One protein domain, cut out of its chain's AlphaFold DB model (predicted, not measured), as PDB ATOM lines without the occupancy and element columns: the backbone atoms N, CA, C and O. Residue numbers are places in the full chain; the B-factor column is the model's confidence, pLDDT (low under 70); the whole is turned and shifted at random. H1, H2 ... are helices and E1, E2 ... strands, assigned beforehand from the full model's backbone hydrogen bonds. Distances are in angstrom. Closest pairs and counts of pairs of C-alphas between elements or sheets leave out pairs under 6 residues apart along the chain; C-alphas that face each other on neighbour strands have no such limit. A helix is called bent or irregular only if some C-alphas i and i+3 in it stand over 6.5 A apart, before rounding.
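What this domain is: This is residues 34 to 129 of the 132 residues of an uncharacterized protein of Agrobacterium tumefaciens str. B6 (UniProt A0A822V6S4). A helical hairpin, H2 and H3, has the short helix H1 packed slantwise on the other side of H2, and a very small sheet, E1 and E2, sits by the first residues of H2, with H4 beyond it at the far end of the domain. H2 is in the middle, between H3 and H1, while H4 meets no other helix and comes close to the two strands instead. The printed part has 96 residues, with four named helices and two named strands in the order H1 E1 H2 H3 E2 H4; the sheet is antiparallel, in the order E1 - E2, and the class is mostly helix. The whole is compact, with a radius of gyration of the C-alphas of 14.0 A, and the C-alphas span 40 by 31 by 17 A.

How they stand to each other: E1, residues 64 to 66, and E2, residues 109 to 111, are antiparallel neighbours, with 135 degrees between their directions. N 65 and O 110 are 3.1 A apart, and N 110 and O 65 are 2.8 A apart, both within hydrogen-bond range. The closest C-alphas of E2 and H4, residues 120 to 128, are those of Pro 109 and Leu 126, 5.8 A apart. The closest C-alphas of E2 and H2, residues 67 to 79, are those of Met 67 and Gly 110, 5.4 A apart. H2 and H3, residues 86 to 104, form a helical hairpin: they touch, closest at the C-alphas of Gln 75 and Asn 93, 5.6 A apart, and run opposite ways at a shallow tilt of 12 degrees. H1, residues 45 to 52, touches H2 at residues 73 to 78 of H2 alone, closest at the C-alphas of Leu 48 and Ala 77, 4.9 A apart. H1 and H2 run opposite ways at a steep tilt of 49 degrees. H1 and H3 are apart, and H4 is apart from H1, H2 and H3. Every O i to N i+4 pair is within hydrogen-bond range in H2, H3 and H4; in H1 it is 3 of 4.

Where its parts are: E1, residues 64 to 66, and E2, residues 109 to 111, are 7.1 A and 6.9 A long from first to last C-alpha. H3, residues 86 to 104, is the longest helix at 25.8 A; it is neither bent nor irregular, but only just: C-alphas 101 and 104 are 6.2 A apart. H2, residues 67 to 79, is 18.1 A long, H4, residues 120 to 128, 12.4 A, and H1, residues 45 to 52, 10.2 A. H1 begins at C-alpha 45 (-36.467, -48.850, -26.893), and H4 ends at C-alpha 128 (-11.702, -35.141, -20.090).

The domain as a whole: The two C-alphas farthest apart, those of Ala 87 and Gly 120, are 41.4 A apart. The printed part has no cut. The link from H1 to E1, residues 53 to 63, is long. The mean pLDDT of the printed part is 85.1, and no printed residue is under 70.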
ATOM      1  N   ALA A  34     -42.094 -49.569 -34.797       78.00
ATOM      2  CA  ALA A  34     -42.797 -49.671 -33.521       78.00
ATOM      3  C   ALA A  34     -41.825 -49.836 -32.340       78.00
ATOM      4  O   ALA A  34     -41.972 -49.171 -31.314       78.00
ATOM      5  N   GLN A  35     -40.782 -50.652 -32.509       80.50
ATOM      6  CA  GLN A  35     -39.741 -50.866 -31.499       80.50
ATOM      7  C   GLN A  35     -38.852 -49.630 -31.296       80.50
ATOM      8  O   GLN A  35     -38.302 -49.442 -30.214       80.50
ATOM      9  N   HIS A  36     -38.767 -48.733 -32.279       82.62
ATOM     10  CA  HIS A  36     -38.092 -47.436 -32.157       82.62
ATOM     11  C   HIS A  36     -38.934 -46.338 -31.479       82.62
ATOM     12  O   HIS A  36     -38.481 -45.198 -31.346       82.62
ATOM     13  N   SER A  37     -40.156 -46.633 -31.035       83.06
ATOM     14  CA  SER A  37     -41.043 -45.619 -30.462       83.06
ATOM     15  C   SER A  37     -40.461 -44.934 -29.214       83.06
ATOM     16  O   SER A  37     -39.864 -45.555 -28.337       83.06
ATOM     17  N   ARG A  38     -40.692 -43.616 -29.123       84.81
ATOM     18  CA  ARG A  38     -40.402 -42.758 -27.955       84.81
ATOM     19  C   ARG A  38     -41.666 -42.398 -27.149       84.81
ATOM     20  O   ARG A  38     -41.563 -41.714 -26.125       84.81
ATOM     21  N   LYS A  39     -42.851 -42.781 -27.643       88.00
ATOM     22  CA  LYS A  39     -44.154 -42.464 -27.032       88.00
ATOM     23  C   LYS A  39     -44.284 -43.181 -25.690       88.00
ATOM     24  O   LYS A  39     -43.873 -44.323 -25.598       88.00
ATOM     25  N   ASN A  40     -44.858 -42.536 -24.678       87.62
ATOM     26  CA  ASN A  40     -45.069 -43.186 -23.380       87.62
ATOM     27  C   ASN A  40     -46.081 -44.339 -23.495       87.62
ATOM     28  O   ASN A  40     -47.099 -44.187 -24.168       87.62
ATOM     29  N   GLY A  41     -45.805 -45.456 -22.823       90.31
ATOM     30  CA  GLY A  41     -46.583 -46.692 -22.863       90.31
ATOM     31  C   GLY A  41     -46.411 -47.518 -24.140       90.31
ATOM     32  O   GLY A  41     -47.163 -48.463 -24.348       90.31
ATOM     33  N   SER A  42     -45.463 -47.174 -25.015       89.12
ATOM     34  CA  SER A  42     -45.227 -47.913 -26.262       89.12
ATOM     35  C   SER A  42     -44.405 -49.184 -26.063       89.12
ATOM     36  O   SER A  42     -44.523 -50.117 -26.855       89.12
ATOM     37  N   GLY A  43     -43.553 -49.206 -25.035       91.25
ATOM     38  CA  GLY A  43     -42.557 -50.262 -24.852       91.25
ATOM     39  C   GLY A  43     -41.502 -50.282 -25.963       91.25
ATOM     40  O   GLY A  43     -40.874 -51.310 -26.193       91.25
ATOM     41  N   GLY A  44     -41.332 -49.167 -26.682       88.81
ATOM     42  CA  GLY A  44     -40.237 -48.985 -27.625       88.81
ATOM     43  C   GLY A  44     -38.934 -48.648 -26.901       88.81
ATOM     44  O   GLY A  44     -38.935 -47.979 -25.864       88.81
ATOM     45  N   VAL A  45     -37.802 -49.038 -27.482       88.00
ATOM     46  CA  VAL A  45     -36.467 -48.850 -26.893       88.00
ATOM     47  C   VAL A  45     -36.161 -47.367 -26.619       88.00
ATOM     48  O   VAL A  45     -35.520 -47.025 -25.630       88.00
ATOM     49  N   HIS A  46     -36.692 -46.470 -27.464       86.19
ATOM     50  CA  HIS A  46     -36.825 -45.012 -27.297       86.19
ATOM     51  C   HIS A  46     -37.245 -44.554 -25.909       86.19
ATOM     52  O   HIS A  46     -36.633 -43.704 -25.255       86.19
ATOM     53  N   GLU A  47     -38.396 -45.073 -25.538       89.31
ATOM     54  CA  GLU A  47     -39.073 -44.750 -24.308       89.31
ATOM     55  C   GLU A  47     -38.356 -45.388 -23.122       89.31
ATOM     56  O   GLU A  47     -38.030 -44.681 -22.168       89.31
ATOM     57  N   LEU A  48     -38.071 -46.688 -23.226       90.88
ATOM     58  CA  LEU A  48     -37.468 -47.482 -22.160       90.88
ATOM     59  C   LEU A  48     -36.092 -46.937 -21.784       90.88
ATOM     60  O   LEU A  48     -35.878 -46.598 -20.630       90.88
ATOM     61  N   THR A  49     -35.218 -46.680 -22.762       89.81
ATOM     62  CA  THR A  49     -33.872 -46.137 -22.497       89.81
ATOM     63  C   THR A  49     -33.948 -44.804 -21.754       89.81
ATOM     64  O   THR A  49     -33.208 -44.553 -20.812       89.81
ATOM     65  N   ARG A  50     -34.871 -43.916 -22.146       87.94
ATOM     66  CA  ARG A  50     -35.041 -42.622 -21.468       87.94
ATOM     67  C   ARG A  50     -35.520 -42.796 -20.024       87.94
ATOM     68  O   ARG A  50     -35.194 -41.958 -19.187       87.94
ATOM     69  N   ASN A  51     -36.335 -43.815 -19.762       90.88
ATOM     70  CA  ASN A  51     -36.839 -44.108 -18.429       90.88
ATOM     71  C   ASN A  51     -35.736 -44.726 -17.555       90.88
ATOM     72  O   ASN A  51     -35.547 -44.240 -16.447       90.88
ATOM     73  N   GLU A  52     -34.965 -45.686 -18.074       90.44
ATOM     74  CA  GLU A  52     -33.868 -46.340 -17.339       90.44
ATOM     75  C   GLU A  52     -32.711 -45.378 -17.030       90.44
ATOM     76  O   GLU A  52     -32.164 -45.370 -15.933       90.44
ATOM     77  N   LEU A  53     -32.383 -44.461 -17.949       88.94
ATOM     78  CA  LEU A  53     -31.353 -43.441 -17.700       88.94
ATOM     79  C   LEU A  53     -31.794 -42.356 -16.700       88.94
ATOM     80  O   LEU A  53     -31.010 -41.469 -16.345       88.94
ATOM     81  N   LYS A  54     -33.056 -42.356 -16.262       89.62
ATOM     82  CA  LYS A  54     -33.556 -41.355 -15.322       89.62
ATOM     83  C   LYS A  54     -33.148 -41.735 -13.901       89.62
ATOM     84  O   LYS A  54     -33.695 -42.659 -13.320       89.62
ATOM     85  N   GLY A  55     -32.289 -40.919 -13.295       86.81
ATOM     86  CA  GLY A  55     -31.936 -41.055 -11.878       86.81
ATOM     87  C   GLY A  55     -30.603 -41.749 -11.617       86.81
ATOM     88  O   GLY A  55     -30.171 -41.757 -10.473       86.81
ATOM     89  N   ILE A  56     -29.911 -42.220 -12.657       92.38
ATOM     90  CA  ILE A  56     -28.524 -42.704 -12.552       92.38
ATOM     91  C   ILE A  56     -27.485 -41.568 -12.584       92.38
ATOM     92  O   ILE A  56     -26.295 -41.803 -12.740       92.38
ATOM     93  N   ASP A  57     -27.936 -40.311 -12.520       90.94
ATOM     94  CA  ASP A  57     -27.069 -39.142 -12.641       90.94
ATOM     95  C   ASP A  57     -26.017 -39.106 -11.516       90.94
ATOM     96  O   ASP A  57     -26.346 -39.236 -10.336       90.94
ATOM     97  N   HIS A  58     -24.763 -38.824 -11.870       92.06
ATOM     98  CA  HIS A  58     -23.692 -38.580 -10.912       92.06
ATOM     99  C   HIS A  58     -24.056 -37.373 -10.025       92.06
ATOM    100  O   HIS A  58     -24.370 -36.304 -10.565       92.06
ATOM    101  N   PRO A  59     -23.959 -37.479  -8.684       91.25
ATOM    102  CA  PRO A  59     -24.441 -36.449  -7.757       91.25
ATOM    103  C   PRO A  59     -23.782 -35.085  -8.000       91.25
ATOM    104  O   PRO A  59     -24.463 -34.063  -8.087       91.25
ATOM    105  N   ASP A  60     -22.464 -35.075  -8.205       93.06
ATOM    106  CA  ASP A  60     -21.709 -33.836  -8.438       93.06
ATOM    107  C   ASP A  60     -21.725 -33.345  -9.896       93.06
ATOM    108  O   ASP A  60     -21.387 -32.184 -10.163       93.06
ATOM    109  N   PHE A  61     -22.136 -34.195 -10.845       91.12
ATOM    110  CA  PHE A  61     -22.121 -33.927 -12.289       91.12
ATOM    111  C   PHE A  61     -23.444 -34.378 -12.931       91.12
ATOM    112  O   PHE A  61     -23.462 -35.309 -13.744       91.12
ATOM    113  N   PRO A  62     -24.567 -33.723 -12.583       90.38
ATOM    114  CA  PRO A  62     -25.887 -34.133 -13.043       90.38
ATOM    115  C   PRO A  62     -25.990 -34.072 -14.571       90.38
ATOM    116  O   PRO A  62     -25.507 -33.132 -15.199       90.38
ATOM    117  N   GLY A  63     -26.653 -35.053 -15.186       85.19
ATOM    118  CA  GLY A  63     -26.685 -35.228 -16.643       85.19
ATOM    119  C   GLY A  63     -25.570 -36.125 -17.187       85.19
ATOM    120  O   GLY A  63     -25.466 -36.290 -18.408       85.19
ATOM    121  N   THR A  64     -24.748 -36.697 -16.303       89.06
ATOM    122  CA  THR A  64     -23.729 -37.701 -16.630       89.06
ATOM    123  C   THR A  64     -23.835 -38.894 -15.705       89.06
ATOM    124  O   THR A  64     -24.386 -38.763 -14.619       89.06
ATOM    125  N   ALA A  65     -23.289 -40.025 -16.123       92.06
ATOM    126  CA  ALA A  65     -23.103 -41.206 -15.293       92.06
ATOM    127  C   ALA A  65     -21.883 -41.988 -15.807       92.06
ATOM    128  O   ALA A  65     -21.501 -41.795 -16.971       92.06
ATOM    129  N   PRO A  66     -21.269 -42.856 -14.988       92.56
ATOM    130  CA  PRO A  66     -20.329 -43.857 -15.474       92.56
ATOM    131  C   PRO A  66     -20.897 -44.637 -16.667       92.56
ATOM    132  O   PRO A  66     -22.086 -44.957 -16.723       92.56
ATOM    133  N   MET A  67     -20.044 -44.950 -17.640       87.12
ATOM    134  CA  MET A  67     -20.443 -45.728 -18.813       87.12
ATOM    135  C   MET A  67     -20.936 -47.132 -18.454       87.12
ATOM    136  O   MET A  67     -21.728 -47.679 -19.213       87.12
ATOM    137  N   GLU A  68     -20.507 -47.698 -17.324       89.44
ATOM    138  CA  GLU A  68     -21.064 -48.938 -16.769       89.44
ATOM    139  C   GLU A  68     -22.563 -48.814 -16.471       89.44
ATOM    140  O   GLU A  68     -23.353 -49.597 -16.989       89.44
ATOM    141  N   ASP A  69     -22.968 -47.780 -15.731       90.94
ATOM    142  CA  ASP A  69     -24.373 -47.557 -15.374       90.94
ATOM    143  C   ASP A  69     -25.228 -47.274 -16.616       90.94
ATOM    144  O   ASP A  69     -26.344 -47.772 -16.757       90.94
ATOM    145  N   ILE A  70     -24.685 -46.499 -17.562       89.38
ATOM    146  CA  ILE A  70     -25.349 -46.210 -18.840       89.38
ATOM    147  C   ILE A  70     -25.498 -47.483 -19.675       89.38
ATOM    148  O   ILE A  70     -26.535 -47.669 -20.316       89.38
ATOM    149  N   LEU A  71     -24.472 -48.337 -19.696       87.62
ATOM    150  CA  LEU A  71     -24.492 -49.606 -20.412       87.62
ATOM    151  C   LEU A  71     -25.581 -50.514 -19.840       87.62
ATOM    152  O   LEU A  71     -26.439 -50.937 -20.607       87.62
ATOM    153  N   LEU A  72     -25.591 -50.738 -18.524       91.38
ATOM    154  CA  LEU A  72     -26.586 -51.581 -17.854       91.38
ATOM    155  C   LEU A  72     -28.014 -51.089 -18.128       91.38
ATOM    156  O   LEU A  72     -28.831 -51.833 -18.665       91.38
ATOM    157  N   ALA A  73     -28.280 -49.797 -17.907       90.56
ATOM    158  CA  ALA A  73     -29.585 -49.193 -18.185       90.56
ATOM    159  C   ALA A  73     -30.009 -49.334 -19.663       90.56
ATOM    160  O   ALA A  73     -31.184 -49.535 -19.979       90.56
ATOM    161  N   SER A  74     -29.058 -49.227 -20.595       89.50
ATOM    162  CA  SER A  74     -29.335 -49.386 -22.028       89.50
ATOM    163  C   SER A  74     -29.612 -50.844 -22.405       89.50
ATOM    164  O   SER A  74     -30.491 -51.101 -23.231       89.50
ATOM    165  N   GLN A  75     -28.886 -51.789 -21.804       89.88
ATOM    166  CA  GLN A  75     -29.068 -53.224 -22.015       89.88
ATOM    167  C   GLN A  75     -30.429 -53.696 -21.482       89.88
ATOM    168  O   GLN A  75     -31.137 -54.422 -22.188       89.88
ATOM    169  N   ASP A  76     -30.823 -53.217 -20.299       90.88
ATOM    170  CA  ASP A  76     -32.129 -53.489 -19.692       90.88
ATOM    171  C   ASP A  76     -33.269 -52.940 -20.557       90.88
ATOM    172  O   ASP A  76     -34.219 -53.657 -20.885       90.88
ATOM    173  N   ALA A  77     -33.141 -51.697 -21.031       90.31
ATOM    174  CA  ALA A  77     -34.121 -51.091 -21.927       90.31
ATOM    175  C   ALA A  77     -34.282 -51.855 -23.252       90.31
ATOM    176  O   ALA A  77     -35.395 -51.961 -23.781       90.31
ATOM    177  N   LEU A  78     -33.187 -52.382 -23.809       88.06
ATOM    178  CA  LEU A  78     -33.238 -53.176 -25.030       88.06
ATOM    179  C   LEU A  78     -33.982 -54.497 -24.801       88.06
ATOM    180  O   LEU A  78     -34.891 -54.817 -25.564       88.06
ATOM    181  N   LEU A  79     -33.649 -55.229 -23.735       90.56
ATOM    182  CA  LEU A  79     -34.290 -56.508 -23.406       90.56
ATOM    183  C   LEU A  79     -35.771 -56.352 -23.042       90.56
ATOM    184  O   LEU A  79     -36.571 -57.247 -23.318       90.56
ATOM    185  N   ALA A  80     -36.148 -55.209 -22.466       92.94
ATOM    186  CA  ALA A  80     -37.530 -54.874 -22.139       92.94
ATOM    187  C   ALA A  80     -38.353 -54.385 -23.347       92.94
ATOM    188  O   ALA A  80     -39.559 -54.160 -23.216       92.94
ATOM    189  N   THR A  81     -37.741 -54.202 -24.524       90.88
ATOM    190  CA  THR A  81     -38.444 -53.696 -25.712       90.88
ATOM    191  C   THR A  81     -39.499 -54.690 -26.199       90.88
ATOM    192  O   THR A  81     -39.224 -55.862 -26.458       90.88
ATOM    193  N   ASN A  82     -40.730 -54.212 -26.379       92.75
ATOM    194  CA  ASN A  82     -41.860 -55.061 -26.742       92.75
ATOM    195  C   ASN A  82     -41.672 -55.726 -28.114       92.75
ATOM    196  O   ASN A  82     -41.430 -55.068 -29.129       92.75
ATOM    197  N   GLY A  83     -41.836 -57.050 -28.144       86.38
ATOM    198  CA  GLY A  83     -41.759 -57.852 -29.366       86.38
ATOM    199  C   GLY A  83     -40.362 -57.943 -29.980       86.38
ATOM    200  O   GLY A  83     -40.256 -58.315 -31.146       86.38
ATOM    201  N   ILE A  84     -39.305 -57.559 -29.253       84.50
ATOM    202  CA  ILE A  84     -37.926 -57.732 -29.719       84.50
ATOM    203  C   ILE A  84     -37.547 -59.217 -29.757       84.50
ATOM    204  O   ILE A  84     -37.955 -60.000 -28.895       84.50
ATOM    205  N   ASP A  85     -36.754 -59.607 -30.754       82.44
ATOM    206  CA  ASP A  85     -36.096 -60.910 -30.742       82.44
ATOM    207  C   ASP A  85     -35.040 -60.921 -29.628       82.44
ATOM    208  O   ASP A  85     -34.089 -60.135 -29.648       82.44
ATOM    209  N   LYS A  86     -35.228 -61.796 -28.635       85.94
ATOM    210  CA  LYS A  86     -34.363 -61.843 -27.452       85.94
ATOM    211  C   LYS A  86     -32.932 -62.260 -27.779       85.94
ATOM    212  O   LYS A  86     -32.012 -61.668 -27.235       85.94
ATOM    213  N   ALA A  87     -32.738 -63.218 -28.685       79.62
ATOM    214  CA  ALA A  87     -31.400 -63.670 -29.057       79.62
ATOM    215  C   ALA A  87     -30.626 -62.554 -29.776       79.62
ATOM    216  O   ALA A  87     -29.437 -62.350 -29.535       79.62
ATOM    217  N   CYS A  88     -31.319 -61.784 -30.618       75.88
ATOM    218  CA  CYS A  88     -30.763 -60.598 -31.261       75.88
ATOM    219  C   CYS A  88     -30.399 -59.509 -30.235       75.88
ATOM    220  O   CYS A  88     -29.309 -58.939 -30.296       75.88
ATOM    221  N   ALA A  89     -31.280 -59.252 -29.263       80.12
ATOM    222  CA  ALA A  89     -31.038 -58.278 -28.200       80.12
ATOM    223  C   ALA A  89     -29.847 -58.663 -27.305       80.12
ATOM    224  O   ALA A  89     -28.996 -57.824 -27.017       80.12
ATOM    225  N   GLU A  90     -29.745 -59.933 -26.911       81.56
ATOM    226  CA  GLU A  90     -28.625 -60.461 -26.124       81.56
ATOM    227  C   GLU A  90     -27.295 -60.351 -26.877       81.56
ATOM    228  O   GLU A  90     -26.300 -59.891 -26.313       81.56
ATOM    229  N   ALA A  91     -27.280 -60.709 -28.167       77.44
ATOM    230  CA  ALA A  91     -26.087 -60.590 -29.001       77.44
ATOM    231  C   ALA A  91     -25.606 -59.136 -29.102       77.44
ATOM    232  O   ALA A  91     -24.412 -58.869 -28.957       77.44
ATOM    233  N   ALA A  92     -26.529 -58.194 -29.293       77.25
ATOM    234  CA  ALA A  92     -26.196 -56.779 -29.356       77.25
ATOM    235  C   ALA A  92     -25.746 -56.211 -28.000       77.25
ATOM    236  O   ALA A  92     -24.818 -55.406 -27.934       77.25
ATOM    237  N   ASN A  93     -26.345 -56.666 -26.898       83.81
ATOM    238  CA  ASN A  93     -25.917 -56.284 -25.553       83.81
ATOM    239  C   ASN A  93     -24.482 -56.738 -25.256       83.81
ATOM    240  O   ASN A  93     -23.692 -55.936 -24.753       83.81
ATOM    241  N   ALA A  94     -24.127 -57.979 -25.604       80.50
ATOM    242  CA  ALA A  94     -22.780 -58.519 -25.401       80.50
ATOM    243  C   ALA A  94     -21.710 -57.708 -26.150       80.50
ATOM    244  O   ALA A  94     -20.590 -57.500 -25.680       80.50
ATOM    245  N   ARG A  95     -22.062 -57.211 -27.330       77.31
ATOM    246  CA  ARG A  95     -21.176 -56.390 -28.143       77.31
ATOM    247  C   ARG A  95     -21.090 -54.942 -27.683       77.31
ATOM    248  O   ARG A  95     -20.001 -54.371 -27.706       77.31
ATOM    249  N   ALA A  96     -22.200 -54.355 -27.235       77.38
ATOM    250  CA  ALA A  96     -22.193 -53.040 -26.600       77.38
ATOM    251  C   ALA A  96     -21.265 -53.043 -25.375       77.38
ATOM    252  O   ALA A  96     -20.461 -52.128 -25.195       77.38
ATOM    253  N   GLU A  97     -21.300 -54.117 -24.585       82.12
ATOM    254  CA  GLU A  97     -20.381 -54.327 -23.469       82.12
ATOM    255  C   GLU A  97     -18.919 -54.411 -23.930       82.12
ATOM    256  O   GLU A  97     -18.055 -53.715 -23.388       82.12
ATOM    257  N   GLU A  98     -18.633 -55.218 -24.957       77.62
ATOM    258  CA  GLU A  98     -17.297 -55.322 -25.554       77.62
ATOM    259  C   GLU A  98     -16.780 -53.950 -26.022       77.62
ATOM    260  O   GLU A  98     -15.626 -53.588 -25.762       77.62
ATOM    261  N   GLN A  99     -17.636 -53.164 -26.675       73.25
ATOM    262  CA  GLN A  99     -17.311 -51.835 -27.174       73.25
ATOM    263  C   GLN A  99     -16.984 -50.863 -26.041       73.25
ATOM    264  O   GLN A  99     -15.937 -50.208 -26.089       73.25
ATOM    265  N   VAL A 100     -17.837 -50.781 -25.014       76.44
ATOM    266  CA  VAL A 100     -17.614 -49.886 -23.871       76.44
ATOM    267  C   VAL A 100     -16.319 -50.260 -23.159       76.44
ATOM    268  O   VAL A 100     -15.488 -49.383 -22.922       76.44
ATOM    269  N   LYS A 101     -16.089 -51.551 -22.890       79.44
ATOM    270  CA  LYS A 101     -14.869 -52.018 -22.213       79.44
ATOM    271  C   LYS A 101     -13.601 -51.711 -23.008       79.44
ATOM    272  O   LYS A 101     -12.614 -51.284 -22.417       79.44
ATOM    273  N   LYS A 102     -13.608 -51.928 -24.328       75.31
ATOM    274  CA  LYS A 102     -12.402 -51.779 -25.161       75.31
ATOM    275  C   LYS A 102     -12.089 -50.338 -25.552       75.31
ATOM    276  O   LYS A 102     -10.913 -50.007 -25.675       75.31
ATOM    277  N   LYS A 103     -13.104 -49.513 -25.818       71.12
ATOM    278  CA  LYS A 103     -12.910 -48.192 -26.442       71.12
ATOM    279  C   LYS A 103     -13.091 -47.020 -25.490       71.12
ATOM    280  O   LYS A 103     -12.401 -46.019 -25.642       71.12
ATOM    281  N   THR A 104     -14.017 -47.126 -24.543       73.12
ATOM    282  CA  THR A 104     -14.405 -45.982 -23.706       73.12
ATOM    283  C   THR A 104     -13.901 -46.127 -22.273       73.12
ATOM    284  O   THR A 104     -13.368 -45.173 -21.715       73.12
ATOM    285  N   GLY A 105     -14.009 -47.327 -21.703       79.44
ATOM    286  CA  GLY A 105     -13.757 -47.603 -20.292       79.44
ATOM    287  C   GLY A 105     -15.020 -47.434 -19.444       79.44
ATOM    288  O   GLY A 105     -15.765 -46.468 -19.596       79.44
ATOM    289  N   LEU A 106     -15.255 -48.381 -18.536       86.81
ATOM    290  CA  LEU A 106     -16.472 -48.460 -17.714       86.81
ATOM    291  C   LEU A 106     -16.647 -47.263 -16.765       86.81
ATOM    292  O   LEU A 106     -17.761 -46.794 -16.554       86.81
ATOM    293  N   SER A 107     -15.543 -46.718 -16.252       90.00
ATOM    294  CA  SER A 107     -15.546 -45.576 -15.332       90.00
ATOM    295  C   SER A 107     -15.599 -44.213 -16.028       90.00
ATOM    296  O   SER A 107     -15.614 -43.183 -15.354       90.00
ATOM    297  N   ALA A 108     -15.549 -44.175 -17.363       86.69
ATOM    298  CA  ALA A 108     -15.604 -42.917 -18.091       86.69
ATOM    299  C   ALA A 108     -16.997 -42.276 -17.932       86.69
ATOM    300  O   ALA A 108     -17.997 -42.991 -17.882       86.69
ATOM    301  N   PRO A 109     -17.096 -40.942 -17.872       88.31
ATOM    302  CA  PRO A 109     -18.361 -40.237 -17.832       88.31
ATOM    303  C   PRO A 109     -19.020 -40.262 -19.215       88.31
ATOM    304  O   PRO A 109     -18.448 -39.805 -20.206       88.31
ATOM    305  N   GLY A 110     -20.256 -40.744 -19.273       88.38
ATOM    306  CA  GLY A 110     -21.149 -40.621 -20.419       88.38
ATOM    307  C   GLY A 110     -22.303 -39.664 -20.136       88.38
ATOM    308  O   GLY A 110     -22.515 -39.223 -19.008       88.38
ATOM    309  N   ARG A 111     -23.070 -39.315 -21.172       88.44
ATOM    310  CA  ARG A 111     -24.199 -38.378 -21.062       88.44
ATOM    311  C   ARG A 111     -25.518 -39.136 -20.921       88.44
ATOM    312  O   ARG A 111     -25.831 -39.964 -21.769       88.44
ATOM    313  N   THR A 112     -26.329 -38.793 -19.923       85.75
ATOM    314  CA  THR A 112     -27.614 -39.474 -19.636       85.75
ATOM    315  C   THR A 112     -28.818 -38.799 -20.301       85.75
ATOM    316  O   THR A 112     -29.906 -39.366 -20.373       85.75
ATOM    317  N   LYS A 113     -28.651 -37.566 -20.802       77.12
ATOM    318  CA  LYS A 113     -29.736 -36.733 -21.354       77.12
ATOM    319  C   LYS A 113     -29.390 -36.199 -22.743       77.12
ATOM    320  O   LYS A 113     -28.245 -35.864 -23.044       77.12
ATOM    321  N   GLU A 114     -30.396 -36.089 -23.610       71.94
ATOM    322  CA  GLU A 114     -30.242 -35.476 -24.942       71.94
ATOM    323  C   GLU A 114     -30.160 -33.945 -24.869       71.94
ATOM    324  O   GLU A 114     -29.445 -33.324 -25.656       71.94
ATOM    325  N   LYS A 115     -30.924 -33.343 -23.951       73.50
ATOM    326  CA  LYS A 115     -31.037 -31.895 -23.755       73.50
ATOM    327  C   LYS A 115     -31.208 -31.561 -22.260       73.50
ATOM    328  O   LYS A 115     -31.821 -32.365 -21.554       73.50
ATOM    329  N   PRO A 116     -30.767 -30.372 -21.808       79.19
ATOM    330  CA  PRO A 116     -29.930 -29.420 -22.549       79.19
ATOM    331  C   PRO A 116     -28.541 -30.004 -22.858       79.19
ATOM    332  O   PRO A 116     -28.163 -31.038 -22.310       79.19
ATOM    333  N   LEU A 117     -27.804 -29.380 -23.783       76.00
ATOM    334  CA  LEU A 117     -26.415 -29.778 -24.021       76.00
ATOM    335  C   LEU A 117     -25.563 -29.468 -22.774       76.00
ATOM    336  O   LEU A 117     -25.840 -28.470 -22.105       76.00
ATOM    337  N   PRO A 118     -24.544 -30.289 -22.456       75.56
ATOM    338  CA  PRO A 118     -23.671 -30.059 -21.309       75.56
ATOM    339  C   PRO A 118     -22.948 -28.717 -21.386       75.56
ATOM    340  O   PRO A 118     -22.468 -28.327 -22.449       75.56
ATOM    341  N   THR A 119     -22.813 -28.050 -20.244       80.44
ATOM    342  CA  THR A 119     -22.062 -26.797 -20.101       80.44
ATOM    343  C   THR A 119     -21.234 -26.806 -18.813       80.44
ATOM    344  O   THR A 119     -21.450 -27.638 -17.923       80.44
ATOM    345  N   GLY A 120     -20.257 -25.897 -18.723       88.50
ATOM    346  CA  GLY A 120     -19.379 -25.749 -17.557       88.50
ATOM    347  C   GLY A 120     -18.691 -27.058 -17.158       88.50
ATOM    348  O   GLY A 120     -18.308 -27.850 -18.019       88.50
ATOM    349  N   LYS A 121     -18.629 -27.322 -15.844       88.69
ATOM    350  CA  LYS A 121     -17.951 -28.499 -15.273       88.69
ATOM    351  C   LYS A 121     -18.397 -29.841 -15.867       88.69
ATOM    352  O   LYS A 121     -17.608 -30.774 -15.927       88.69
ATOM    353  N   ILE A 122     -19.645 -29.946 -16.331       84.06
ATOM    354  CA  ILE A 122     -20.170 -31.175 -16.943       84.06
ATOM    355  C   ILE A 122     -19.541 -31.390 -18.324       84.06
ATOM    356  O   ILE A 122     -19.126 -32.499 -18.658       84.06
ATOM    357  N   ALA A 123     -19.450 -30.327 -19.129       82.38
ATOM    358  CA  ALA A 123     -18.790 -30.387 -20.429       82.38
ATOM    359  C   ALA A 123     -17.298 -30.709 -20.282       82.38
ATOM    360  O   ALA A 123     -16.756 -31.461 -21.092       82.38
ATOM    361  N   ASP A 124     -16.654 -30.183 -19.238       82.56
ATOM    362  CA  ASP A 124     -15.237 -30.428 -18.973       82.56
ATOM    363  C   ASP A 124     -14.965 -31.881 -18.580       82.56
ATOM    364  O   ASP A 124     -14.055 -32.491 -19.136       82.56
ATOM    365  N   VAL A 125     -15.792 -32.469 -17.710       83.62
ATOM    366  CA  VAL A 125     -15.698 -33.888 -17.326       83.62
ATOM    367  C   VAL A 125     -15.910 -34.815 -18.519       83.62
ATOM    368  O   VAL A 125     -15.122 -35.736 -18.734       83.62
ATOM    369  N   LEU A 126     -16.927 -34.544 -19.343       81.19
ATOM    370  CA  LEU A 126     -17.160 -35.319 -20.562       81.19
ATOM    371  C   LEU A 126     -15.963 -35.209 -21.514       81.19
ATOM    372  O   LEU A 126     -15.475 -36.229 -21.983       81.19
ATOM    373  N   ARG A 127     -15.439 -33.995 -21.749       80.38
ATOM    374  CA  ARG A 127     -14.256 -33.771 -22.600       80.38
ATOM    375  C   ARG A 127     -13.009 -34.475 -22.061       80.38
ATOM    376  O   ARG A 127     -12.218 -34.981 -22.850       80.38
ATOM    377  N   ALA A 128     -12.829 -34.487 -20.743       82.88
ATOM    378  CA  ALA A 128     -11.702 -35.141 -20.090       82.88
ATOM    379  C   ALA A 128     -11.803 -36.673 -20.118       82.88
ATOM    380  O   ALA A 128     -10.786 -37.345 -19.947       82.88
ATOM    381  N   GLY A 129     -13.005 -37.227 -20.303       81.81
ATOM    382  CA  GLY A 129     -13.239 -38.669 -20.259       81.81
ATOM    383  C   GLY A 129     -13.037 -39.279 -18.868       81.81
ATOM    384  O   GLY A 129     -12.887 -40.492 -18.753       81.81
TER     385      GLY A 129